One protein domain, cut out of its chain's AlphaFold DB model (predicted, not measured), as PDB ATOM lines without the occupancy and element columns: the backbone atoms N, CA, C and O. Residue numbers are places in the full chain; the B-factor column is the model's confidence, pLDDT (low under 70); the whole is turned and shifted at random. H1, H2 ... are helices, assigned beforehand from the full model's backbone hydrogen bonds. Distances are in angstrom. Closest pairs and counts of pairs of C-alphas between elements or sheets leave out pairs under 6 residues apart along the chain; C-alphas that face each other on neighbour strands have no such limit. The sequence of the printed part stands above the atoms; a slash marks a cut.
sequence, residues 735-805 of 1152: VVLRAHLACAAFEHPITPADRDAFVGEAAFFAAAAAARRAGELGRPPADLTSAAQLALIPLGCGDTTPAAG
ATOM      1  N   VAL A 735     -45.949 -24.533  32.832       84.06
ATOM      2  CA  VAL A 735     -47.177 -23.717  32.789       84.06
ATOM      3  C   VAL A 735     -47.816 -23.614  34.177       84.06
ATOM      4  O   VAL A 735     -48.165 -22.515  34.611       84.06
ATOM      5  N   VAL A 736     -47.898 -24.738  34.898       87.81
ATOM      6  CA  VAL A 736     -48.464 -24.806  36.252       87.81
ATOM      7  C   VAL A 736     -47.562 -24.068  37.242       87.81
ATOM      8  O   VAL A 736     -48.031 -23.212  37.990       87.81
ATOM      9  N   LEU A 737     -46.253 -24.329  37.211       91.44
ATOM     10  CA  LEU A 737     -45.278 -23.670  38.081       91.44
ATOM     11  C   LEU A 737     -45.305 -22.144  37.901       91.44
ATOM     12  O   LEU A 737     -45.377 -21.422  38.892       91.44
ATOM     13  N   ARG A 738     -45.327 -21.644  36.656       90.62
ATOM     14  CA  ARG A 738     -45.451 -20.207  36.342       90.62
ATOM     15  C   ARG A 738     -46.672 -19.578  37.023       90.62
ATOM     16  O   ARG A 738     -46.535 -18.573  37.717       90.62
ATOM     17  N   ALA A 739     -47.839 -20.204  36.875       89.19
ATOM     18  CA  ALA A 739     -49.090 -19.724  37.454       89.19
ATOM     19  C   ALA A 739     -49.061 -19.718  38.996       89.19
ATOM     20  O   ALA A 739     -49.450 -18.738  39.632       89.19
ATOM     21  N   HIS A 740     -48.529 -20.773  39.627       93.56
ATOM     22  CA  HIS A 740     -48.420 -20.826  41.091       93.56
ATOM     23  C   HIS A 740     -47.324 -19.914  41.657       93.56
ATOM     24  O   HIS A 740     -47.461 -19.494  42.805       93.56
ATOM     25  N   LEU A 741     -46.293 -19.547  40.886       93.62
ATOM     26  CA  LEU A 741     -45.326 -18.510  41.278       93.62
ATOM     27  C   LEU A 741     -45.972 -17.111  41.309       93.62
ATOM     28  O   LEU A 741     -45.690 -16.346  42.228       93.62
ATOM     29  N   ALA A 742     -46.885 -16.788  40.385       91.94
ATOM     30  CA  ALA A 742     -47.660 -15.544  40.455       91.94
ATOM     31  C   ALA A 742     -48.520 -15.486  41.736       91.94
ATOM     32  O   ALA A 742     -48.475 -14.501  42.478       91.94
ATOM     33  N   CYS A 743     -49.224 -16.577  42.063       93.88
ATOM     34  CA  CYS A 743     -49.970 -16.696  43.323       93.88
ATOM     35  C   CYS A 743     -49.057 -16.595  44.557       93.88
ATOM     36  O   CYS A 743     -49.363 -15.871  45.501       93.88
ATOM     37  N   ALA A 744     -47.916 -17.283  44.549       94.31
ATOM     38  CA  ALA A 744     -46.982 -17.297  45.668       94.31
ATOM     39  C   ALA A 744     -46.350 -15.925  45.952       94.31
ATOM     40  O   ALA A 744     -46.111 -15.603  47.115       94.31
ATOM     41  N   ALA A 745     -46.098 -15.108  44.924       92.44
ATOM     42  CA  ALA A 745     -45.592 -13.748  45.102       92.44
ATOM     43  C   ALA A 745     -46.639 -12.825  45.739       92.44
ATOM     44  O   ALA A 745     -46.281 -11.978  46.557       92.44
ATOM     45  N   PHE A 746     -47.918 -13.011  45.393       92.31
ATOM     46  CA  PHE A 746     -49.044 -12.298  46.003       92.31
ATOM     47  C   PHE A 746     -49.207 -12.638  47.492       92.31
ATOM     48  O   PHE A 746     -49.450 -11.748  48.303       92.31
ATOM     49  N   GLU A 747     -49.007 -13.902  47.874       93.06
ATOM     50  CA  GLU A 747     -48.985 -14.324  49.283       93.06
ATOM     51  C   GLU A 747     -47.804 -13.691  50.044       93.06
ATOM     52  O   GLU A 747     -47.970 -13.121  51.124       93.06
ATOM     53  N   HIS A 748     -46.592 -13.790  49.485       90.69
ATOM     54  CA  HIS A 748     -45.376 -13.208  50.055       90.69
ATOM     55  C   HIS A 748     -44.268 -13.083  48.989       90.69
ATOM     56  O   HIS A 748     -44.034 -14.065  48.277       90.69
ATOM     57  N   PRO A 749     -43.514 -11.966  48.902       90.94
ATOM     58  CA  PRO A 749     -42.505 -11.758  47.856       90.94
ATOM     59  C   PRO A 749     -41.518 -12.926  47.710       90.94
ATOM     60  O   PRO A 749     -40.993 -13.438  48.699       90.94
ATOM     61  N   ILE A 750     -41.296 -13.389  46.479       91.19
ATOM     62  CA  ILE A 750     -40.478 -14.575  46.171       91.19
ATOM     63  C   ILE A 750     -39.007 -14.199  46.048       91.19
ATOM     64  O   ILE A 750     -38.670 -13.231  45.385       91.19
ATOM     65  N   THR A 751     -38.119 -14.998  46.626       88.50
ATOM     66  CA  THR A 751     -36.667 -14.778  46.651       88.50
ATOM     67  C   THR A 751     -35.910 -15.896  45.919       88.50
ATOM     68  O   THR A 751     -36.422 -17.010  45.817       88.50
ATOM     69  N   PRO A 752     -34.649 -15.692  45.493       84.62
ATOM     70  CA  PRO A 752     -33.787 -16.773  44.992       84.62
ATOM     71  C   PRO A 752     -33.543 -17.913  46.000       84.62
ATOM     72  O   PRO A 752     -33.128 -19.006  45.617       84.62
ATOM     73  N   ALA A 753     -33.807 -17.672  47.289       84.44
ATOM     74  CA  ALA A 753     -33.767 -18.677  48.345       84.44
ATOM     75  C   ALA A 753     -35.068 -19.494  48.455       84.44
ATOM     76  O   ALA A 753     -35.101 -20.458  49.210       84.44
ATOM     77  N   ASP A 754     -36.157 -19.120  47.772       85.69
ATOM     78  CA  ASP A 754     -37.394 -19.917  47.723       85.69
ATOM     79  C   ASP A 754     -37.300 -21.111  46.763       85.69
ATOM     80  O   ASP A 754     -38.159 -21.985  46.841       85.69
ATOM     81  N   ARG A 755     -36.277 -21.171  45.892       85.62
ATOM     82  CA  ARG A 755     -36.160 -22.179  44.822       85.62
ATOM     83  C   ARG A 755     -36.414 -23.600  45.344       85.62
ATOM     84  O   ARG A 755     -37.438 -24.171  44.991       85.62
ATOM     85  N   ASP A 756     -35.618 -24.073  46.305       82.50
ATOM     86  CA  ASP A 756     -35.642 -25.450  46.821       82.50
ATOM     87  C   ASP A 756     -36.933 -25.752  47.618       82.50
ATOM     88  O   ASP A 756     -37.343 -26.902  47.765       82.50
ATOM     89  N   ALA A 757     -37.639 -24.715  48.089       77.38
ATOM     90  CA  ALA A 757     -38.961 -24.870  48.694       77.38
ATOM     91  C   ALA A 757     -40.058 -25.158  47.646       77.38
ATOM     92  O   ALA A 757     -41.078 -25.756  48.002       77.38
ATOM     93  N   PHE A 758     -39.839 -24.764  46.383       82.69
ATOM     94  CA  PHE A 758     -40.721 -24.977  45.232       82.69
ATOM     95  C   PHE A 758     -40.296 -26.139  44.331       82.69
ATOM     96  O   PHE A 758     -41.104 -27.037  44.131       82.69
ATOM     97  N   VAL A 759     -39.089 -26.120  43.755       83.94
ATOM     98  CA  VAL A 759     -38.546 -27.069  42.754       83.94
ATOM     99  C   VAL A 759     -37.010 -26.926  42.664       83.94
ATOM    100  O   VAL A 759     -36.422 -26.090  43.338       83.94
ATOM    101  N   GLY A 760     -36.336 -27.684  41.794       81.56
ATOM    102  CA  GLY A 760     -34.921 -27.434  41.482       81.56
ATOM    103  C   GLY A 760     -34.674 -26.068  40.813       81.56
ATOM    104  O   GLY A 760     -35.531 -25.538  40.100       81.56
ATOM    105  N   GLU A 761     -33.469 -25.524  41.009       83.19
ATOM    106  CA  GLU A 761     -33.056 -24.170  40.599       83.19
ATOM    107  C   GLU A 761     -33.430 -23.792  39.152       83.19
ATOM    108  O   GLU A 761     -34.033 -22.740  38.915       83.19
ATOM    109  N   ALA A 762     -33.131 -24.667  38.186       84.88
ATOM    110  CA  ALA A 762     -33.370 -24.411  36.766       84.88
ATOM    111  C   ALA A 762     -34.860 -24.206  36.435       84.88
ATOM    112  O   ALA A 762     -35.217 -23.250  35.743       84.88
ATOM    113  N   ALA A 763     -35.742 -25.061  36.966       85.38
ATOM    114  CA  ALA A 763     -37.185 -24.967  36.735       85.38
ATOM    115  C   ALA A 763     -37.777 -23.708  37.389       85.38
ATOM    116  O   ALA A 763     -38.575 -22.999  36.768       85.38
ATOM    117  N   PHE A 764     -37.330 -23.385  38.608       89.44
ATOM    118  CA  PHE A 764     -37.748 -22.187  39.337       89.44
ATOM    119  C   PHE A 764     -37.421 -20.906  38.560       89.44
ATOM    120  O   PHE A 764     -38.314 -20.094  38.299       89.44
ATOM    121  N   PHE A 765     -36.165 -20.728  38.131       88.88
ATOM    122  CA  PHE A 765     -35.769 -19.525  37.398       88.88
ATOM    123  C   PHE A 765     -36.365 -19.458  35.987       88.88
ATOM    124  O   PHE A 765     -36.736 -18.366  35.549       88.88
ATOM    125  N   ALA A 766     -36.535 -20.588  35.291       87.62
ATOM    126  CA  ALA A 766     -37.198 -20.619  33.987       87.62
ATOM    127  C   ALA A 766     -38.666 -20.158  34.074       87.62
ATOM    128  O   ALA A 766     -39.088 -19.288  33.303       87.62
ATOM    129  N   ALA A 767     -39.427 -20.679  35.043       88.69
ATOM    130  CA  ALA A 767     -40.823 -20.306  35.256       88.69
ATOM    131  C   ALA A 767     -40.975 -18.869  35.784       88.69
ATOM    132  O   ALA A 767     -41.824 -18.125  35.290       88.69
ATOM    133  N   ALA A 768     -40.108 -18.424  36.699       88.62
ATOM    134  CA  ALA A 768     -40.081 -17.035  37.161       88.62
ATOM    135  C   ALA A 768     -39.758 -16.055  36.016       88.62
ATOM    136  O   ALA A 768     -40.396 -15.009  35.888       88.62
ATOM    137  N   ALA A 769     -38.815 -16.396  35.130       88.38
ATOM    138  CA  ALA A 769     -38.516 -15.598  33.943       88.38
ATOM    139  C   ALA A 769     -39.676 -15.590  32.929       88.38
ATOM    140  O   ALA A 769     -39.895 -14.572  32.272       88.38
ATOM    141  N   ALA A 770     -40.438 -16.684  32.813       87.00
ATOM    142  CA  ALA A 770     -41.649 -16.732  31.996       87.00
ATOM    143  C   ALA A 770     -42.760 -15.830  32.560       87.00
ATOM    144  O   ALA A 770     -43.298 -15.015  31.814       87.00
ATOM    145  N   ALA A 771     -43.036 -15.895  33.866       87.81
ATOM    146  CA  ALA A 771     -44.022 -15.035  34.527       87.81
ATOM    147  C   ALA A 771     -43.658 -13.540  34.423       87.81
ATOM    148  O   ALA A 771     -44.510 -12.695  34.156       87.81
ATOM    149  N   ARG A 772     -42.364 -13.202  34.528       89.38
ATOM    150  CA  ARG A 772     -41.872 -11.836  34.275       89.38
ATOM    151  C   ARG A 772     -42.095 -11.371  32.831       89.38
ATOM    152  O   ARG A 772     -42.427 -10.209  32.628       89.38
ATOM    153  N   ARG A 773     -41.929 -12.246  31.828       87.69
ATOM    154  CA  ARG A 773     -42.232 -11.921  30.416       87.69
ATOM    155  C   ARG A 773     -43.734 -11.783  30.149       87.69
ATOM    156  O   ARG A 773     -44.107 -11.003  29.285       87.69
ATOM    157  N   ALA A 774     -44.569 -12.505  30.894       85.38
ATOM    158  CA  ALA A 774     -46.027 -12.401  30.836       85.38
ATOM    159  C   ALA A 774     -46.594 -11.173  31.583       85.38
ATOM    160  O   ALA A 774     -47.796 -10.938  31.533       85.38
ATOM    161  N   GLY A 775     -45.756 -10.393  32.281       87.19
ATOM    162  CA  GLY A 775     -46.203  -9.251  33.085       87.19
ATOM    163  C   GLY A 775     -46.861  -9.629  34.417       87.19
ATOM    164  O   GLY A 775     -47.486  -8.779  35.036       87.19
ATOM    165  N   GLU A 776     -46.712 -10.878  34.869       87.94
ATOM    166  CA  GLU A 776     -47.313 -11.413  36.104       87.94
ATOM    167  C   GLU A 776     -46.417 -11.205  37.334       87.94
ATOM    168  O   GLU A 776     -46.906 -11.158  38.461       87.94
ATOM    169  N   LEU A 777     -45.098 -11.089  37.126       89.44
ATOM    170  CA  LEU A 777     -44.107 -10.844  38.177       89.44
ATOM    171  C   LEU A 777     -43.229  -9.630  37.856       89.44
ATOM    172  O   LEU A 777     -42.718  -9.482  36.745       89.44
ATOM    173  N   GLY A 778     -42.984  -8.805  38.870       87.19
ATOM    174  CA  GLY A 778     -42.139  -7.614  38.823       87.19
ATOM    175  C   GLY A 778     -41.054  -7.619  39.893       87.19
ATOM    176  O   GLY A 778     -41.009  -8.497  40.752       87.19
ATOM    177  N   ARG A 779     -40.181  -6.608  39.852       84.12
ATOM    178  CA  ARG A 779     -39.342  -6.237  41.004       84.12
ATOM    179  C   ARG A 779     -40.111  -5.260  41.898       84.12
ATOM    180  O   ARG A 779     -40.930  -4.507  41.368       84.12
ATOM    181  N   PRO A 780     -39.851  -5.241  43.214       80.00
ATOM    182  CA  PRO A 780     -40.409  -4.229  44.101       80.00
ATOM    183  C   PRO A 780     -39.823  -2.827  43.819       80.00
ATOM    184  O   PRO A 780     -38.828  -2.715  43.095       80.00
ATOM    185  N   PRO A 781     -40.431  -1.762  44.380       77.00
ATOM    186  CA  PRO A 781     -39.943  -0.386  44.278       77.00
ATOM    187  C   PRO A 781     -38.450  -0.207  44.614       77.00
ATOM    188  O   PRO A 781     -37.886  -0.911  45.454       77.00
ATOM    189  N   ALA A 782     -37.800   0.727  43.911       71.38
ATOM    190  CA  ALA A 782     -36.341   0.887  43.893       71.38
ATOM    191  C   ALA A 782     -35.745   1.537  45.160       71.38
ATOM    192  O   ALA A 782     -34.532   1.507  45.352       71.38
ATOM    193  N   ASP A 783     -36.588   2.108  46.016       74.38
ATOM    194  CA  ASP A 783     -36.269   2.692  47.323       74.38
ATOM    195  C   ASP A 783     -36.048   1.640  48.431       74.38
ATOM    196  O   ASP A 783     -35.555   1.961  49.513       74.38
ATOM    197  N   LEU A 784     -36.361   0.370  48.160       71.56
ATOM    198  CA  LEU A 784     -36.134  -0.743  49.081       71.56
ATOM    199  C   LEU A 784     -34.684  -1.257  49.042       71.56
ATOM    200  O   LEU A 784     -33.948  -1.063  48.074       71.56
ATOM    201  N   THR A 785     -34.269  -1.940  50.114       71.19
ATOM    202  CA  THR A 785     -32.885  -2.409  50.313       71.19
ATOM    203  C   THR A 785     -32.413  -3.369  49.216       71.19
ATOM    204  O   THR A 785     -33.204  -4.097  48.622       71.19
ATOM    205  N   SER A 786     -31.099  -3.444  48.985       65.00
ATOM    206  CA  SER A 786     -30.495  -4.314  47.959       65.00
ATOM    207  C   SER A 786     -30.900  -5.792  48.076       65.00
ATOM    208  O   SER A 786     -31.093  -6.455  47.060       65.00
ATOM    209  N   ALA A 787     -31.101  -6.300  49.296       62.28
ATOM    210  CA  ALA A 787     -31.627  -7.646  49.530       62.28
ATOM    211  C   ALA A 787     -33.113  -7.782  49.134       62.28
ATOM    212  O   ALA A 787     -33.504  -8.798  48.564       62.28
ATOM    213  N   ALA A 788     -33.935  -6.756  49.382       65.25
ATOM    214  CA  ALA A 788     -35.337  -6.729  48.967       65.25
ATOM    215  C   ALA A 788     -35.496  -6.576  47.441       65.25
ATOM    216  O   ALA A 788     -36.406  -7.164  46.867       65.25
ATOM    217  N   GLN A 789     -34.584  -5.873  46.758       68.94
ATOM    218  CA  GLN A 789     -34.584  -5.730  45.290       68.94
ATOM    219  C   GLN A 789     -34.361  -7.054  44.526       68.94
ATOM    220  O   GLN A 789     -34.646  -7.129  43.328       68.94
ATOM    221  N   LEU A 790     -33.875  -8.104  45.203       70.88
ATOM    222  CA  LEU A 790     -33.790  -9.465  44.657       70.88
ATOM    223  C   LEU A 790     -35.127 -10.223  44.705       70.88
ATOM    224  O   LEU A 790     -35.219 -11.312  44.137       70.88
ATOM    225  N   ALA A 791     -36.148  -9.682  45.374       79.56
ATOM    226  CA  ALA A 791     -37.460 -10.304  45.443       79.56
ATOM    227  C   ALA A 791     -38.287 -10.082  44.162       79.56
ATOM    228  O   ALA A 791     -38.095  -9.118  43.418       79.56
ATOM    229  N   LEU A 792     -39.254 -10.971  43.940       83.56
ATOM    230  CA  LEU A 792     -40.302 -10.853  42.937       83.56
ATOM    231  C   LEU A 792     -41.653 -10.643  43.623       83.56
ATOM    232  O   LEU A 792     -42.027 -11.388  44.530       83.56
ATOM    233  N   ILE A 793     -42.376  -9.626  43.165       85.81
ATOM    234  CA  ILE A 793     -43.736  -9.269  43.588       85.81
ATOM    235  C   ILE A 793     -44.714  -9.533  42.434       85.81
ATOM    236  O   ILE A 793     -44.262  -9.586  41.285       85.81
ATOM    237  N   PRO A 794     -46.026  -9.699  42.679       85.81
ATOM    238  CA  PRO A 794     -46.987  -9.802  41.590       85.81
ATOM    239  C   PRO A 794     -47.105  -8.467  40.840       85.81
ATOM    240  O   PRO A 794     -46.854  -7.394  41.392       85.81
ATOM    241  N   LEU A 795     -47.520  -8.547  39.582       81.50
ATOM    242  CA  LEU A 795     -47.956  -7.424  38.756       81.50
ATOM    243  C   LEU A 795     -49.322  -7.751  38.137       81.50
ATOM    244  O   LEU A 795     -49.735  -8.908  38.098       81.50
ATOM    245  N   GLY A 796     -50.049  -6.726  37.686       66.94
ATOM    246  CA  GLY A 796     -51.347  -6.882  37.013       66.94
ATOM    247  C   GLY A 796     -52.527  -7.280  37.916       66.94
ATOM    248  O   GLY A 796     -53.672  -7.172  37.485       66.94
ATOM    249  N   CYS A 797     -52.290  -7.676  39.169       63.47
ATOM    250  CA  CYS A 797     -53.345  -7.865  40.165       63.47
ATOM    251  C   CYS A 797     -53.926  -6.511  40.614       63.47
ATOM    252  O   CYS A 797     -53.285  -5.761  41.353       63.47
ATOM    253  N   GLY A 798     -55.140  -6.212  40.146       66.12
ATOM    254  CA  GLY A 798     -56.010  -5.187  40.729       66.12
ATOM    255  C   GLY A 798     -56.725  -5.742  41.963       66.12
ATOM    256  O   GLY A 798     -56.109  -6.394  42.801       66.12
ATOM    257  N   ASP A 799     -58.045  -5.569  42.037       63.62
ATOM    258  CA  ASP A 799     -58.866  -6.120  43.130       63.62
ATOM    259  C   ASP A 799     -58.997  -7.664  43.102       63.62
ATOM    260  O   ASP A 799     -59.586  -8.269  43.998       63.62
ATOM    261  N   THR A 800     -58.456  -8.331  42.075       74.50
ATOM    262  CA  THR A 800     -58.514  -9.786  41.872       74.50
ATOM    263  C   THR A 800     -57.202 -10.477  42.254       74.50
ATOM    264  O   THR A 800     -56.107 -10.064  41.871       74.50
ATOM    265  N   THR A 801     -57.302 -11.589  42.991       84.19
ATOM    266  CA  THR A 801     -56.124 -12.405  43.338       84.19
ATOM    267  C   THR A 801     -55.705 -13.293  42.155       84.19
ATOM    268  O   THR A 801     -56.585 -13.836  41.480       84.19
ATOM    269  N   PRO A 802     -54.399 -13.548  41.926       88.19
ATOM    270  CA  PRO A 802     -53.956 -14.476  40.876       88.19
ATOM    271  C   PRO A 802     -54.547 -15.889  41.024       88.19
ATOM    272  O   PRO A 802     -54.821 -16.558  40.034       88.19
ATOM    273  N   ALA A 803     -54.835 -16.310  42.260       87.44
ATOM    274  CA  ALA A 803     -55.446 -17.599  42.581       87.44
ATOM    275  C   ALA A 803     -56.918 -17.743  42.138       87.44
ATOM    276  O   ALA A 803     -57.456 -18.849  42.164       87.44
ATOM    277  N   ALA A 804     -57.581 -16.657  41.726       85.06
ATOM    278  CA  ALA A 804     -58.883 -16.734  41.064       85.06
ATOM    279  C   ALA A 804     -58.754 -17.153  39.587       85.06
ATOM    280  O   ALA A 804     -59.627 -17.845  39.075       85.06
ATOM    281  N   GLY A 805     -57.653 -16.775  38.922       80.31
ATOM    282  CA  GLY A 805     -57.375 -17.082  37.513       80.31
ATOM    283  C   GLY A 805     -56.690 -18.430  37.266       80.31
ATOM    284  O   GLY A 805     -56.353 -18.739  36.126       80.31
TER     285      GLY A 805
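AT A GLANCE: This is residues 735 to 805 of the 1152 residues of the protein "Hypothetical protein" of Prasinoderma coloniale (UniProt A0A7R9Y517). What does the model look like, going from its first printed residue? Two helices of like length, H1 and H3, pack on each other nearly at right angles, with the early part of H1 at the middle of H3 and little H2 at the corner where H3 begins. After H3 a long stretch without a named element, residues 774 to 805, makes a wide loop that comes back to pair with its own beginning, and then runs on as a tail. What are the counts and the size? The printed part has 71 residues, with three named helices in the order H1, H2, H3 and no named strand; the class is all helix, though the helices hold 30 of the 71 residues, under half. The whole is compact, with a radius of gyration of the C-alphas of 11.5 A and spans of 32 by 31 by 20 A.

HOW THE PARTS SIT: How does H1, residues 735 to 747, stand to H3, residues 761 to 773? They touch, and their lines are about perpendicular, at 78 degrees. Their closest C-alphas, those of Arg 738 and Ala 767, are 4.8 A apart. Where is H2, residues 755 to 758? It is apart from H1. It touches H3 only at the corner by their link, and H3 touches it with residues 761 to 765 alone; the closest C-alphas, those of Arg 755 and Glu 761, are 5.6 A apart. What do the backbone N and O atoms show? In H1 and H3 every O i to N i+4 pair is within hydrogen-bond range, while H2 is too short for such a pair. Beyond the helices, residues 777 to 778 pair with residues 793 to 794, antiparallel.

IN THESE COORDINATES: Where does H1 run? It begins with C-alpha 735 at (-47.177, -23.717, 32.789) and measures 19.1 A from first to last C-alpha. How long are the other two? H2 has four residues and measures 5.4 A, and H3 measures 18.4 A. Where do H3 and the printed part end? C-alpha 773 is at (-42.232, -11.921, 30.416), and C-alpha 805 is at (-57.375, -17.082, 37.513).

THE WHOLE: How far does the printed part reach? The two C-alphas farthest apart, those of Gly 760 and Asp 799, are 32.1 A from each other. Is it cut, and how long are its links? The printed part has no cut; the link from H1 to H2 is short and that from H2 to H3 is tight. Where is the confidence low? The mean pLDDT of the printed part is 83.2, and residues 786 to 789 and 796 to 799 are under 70.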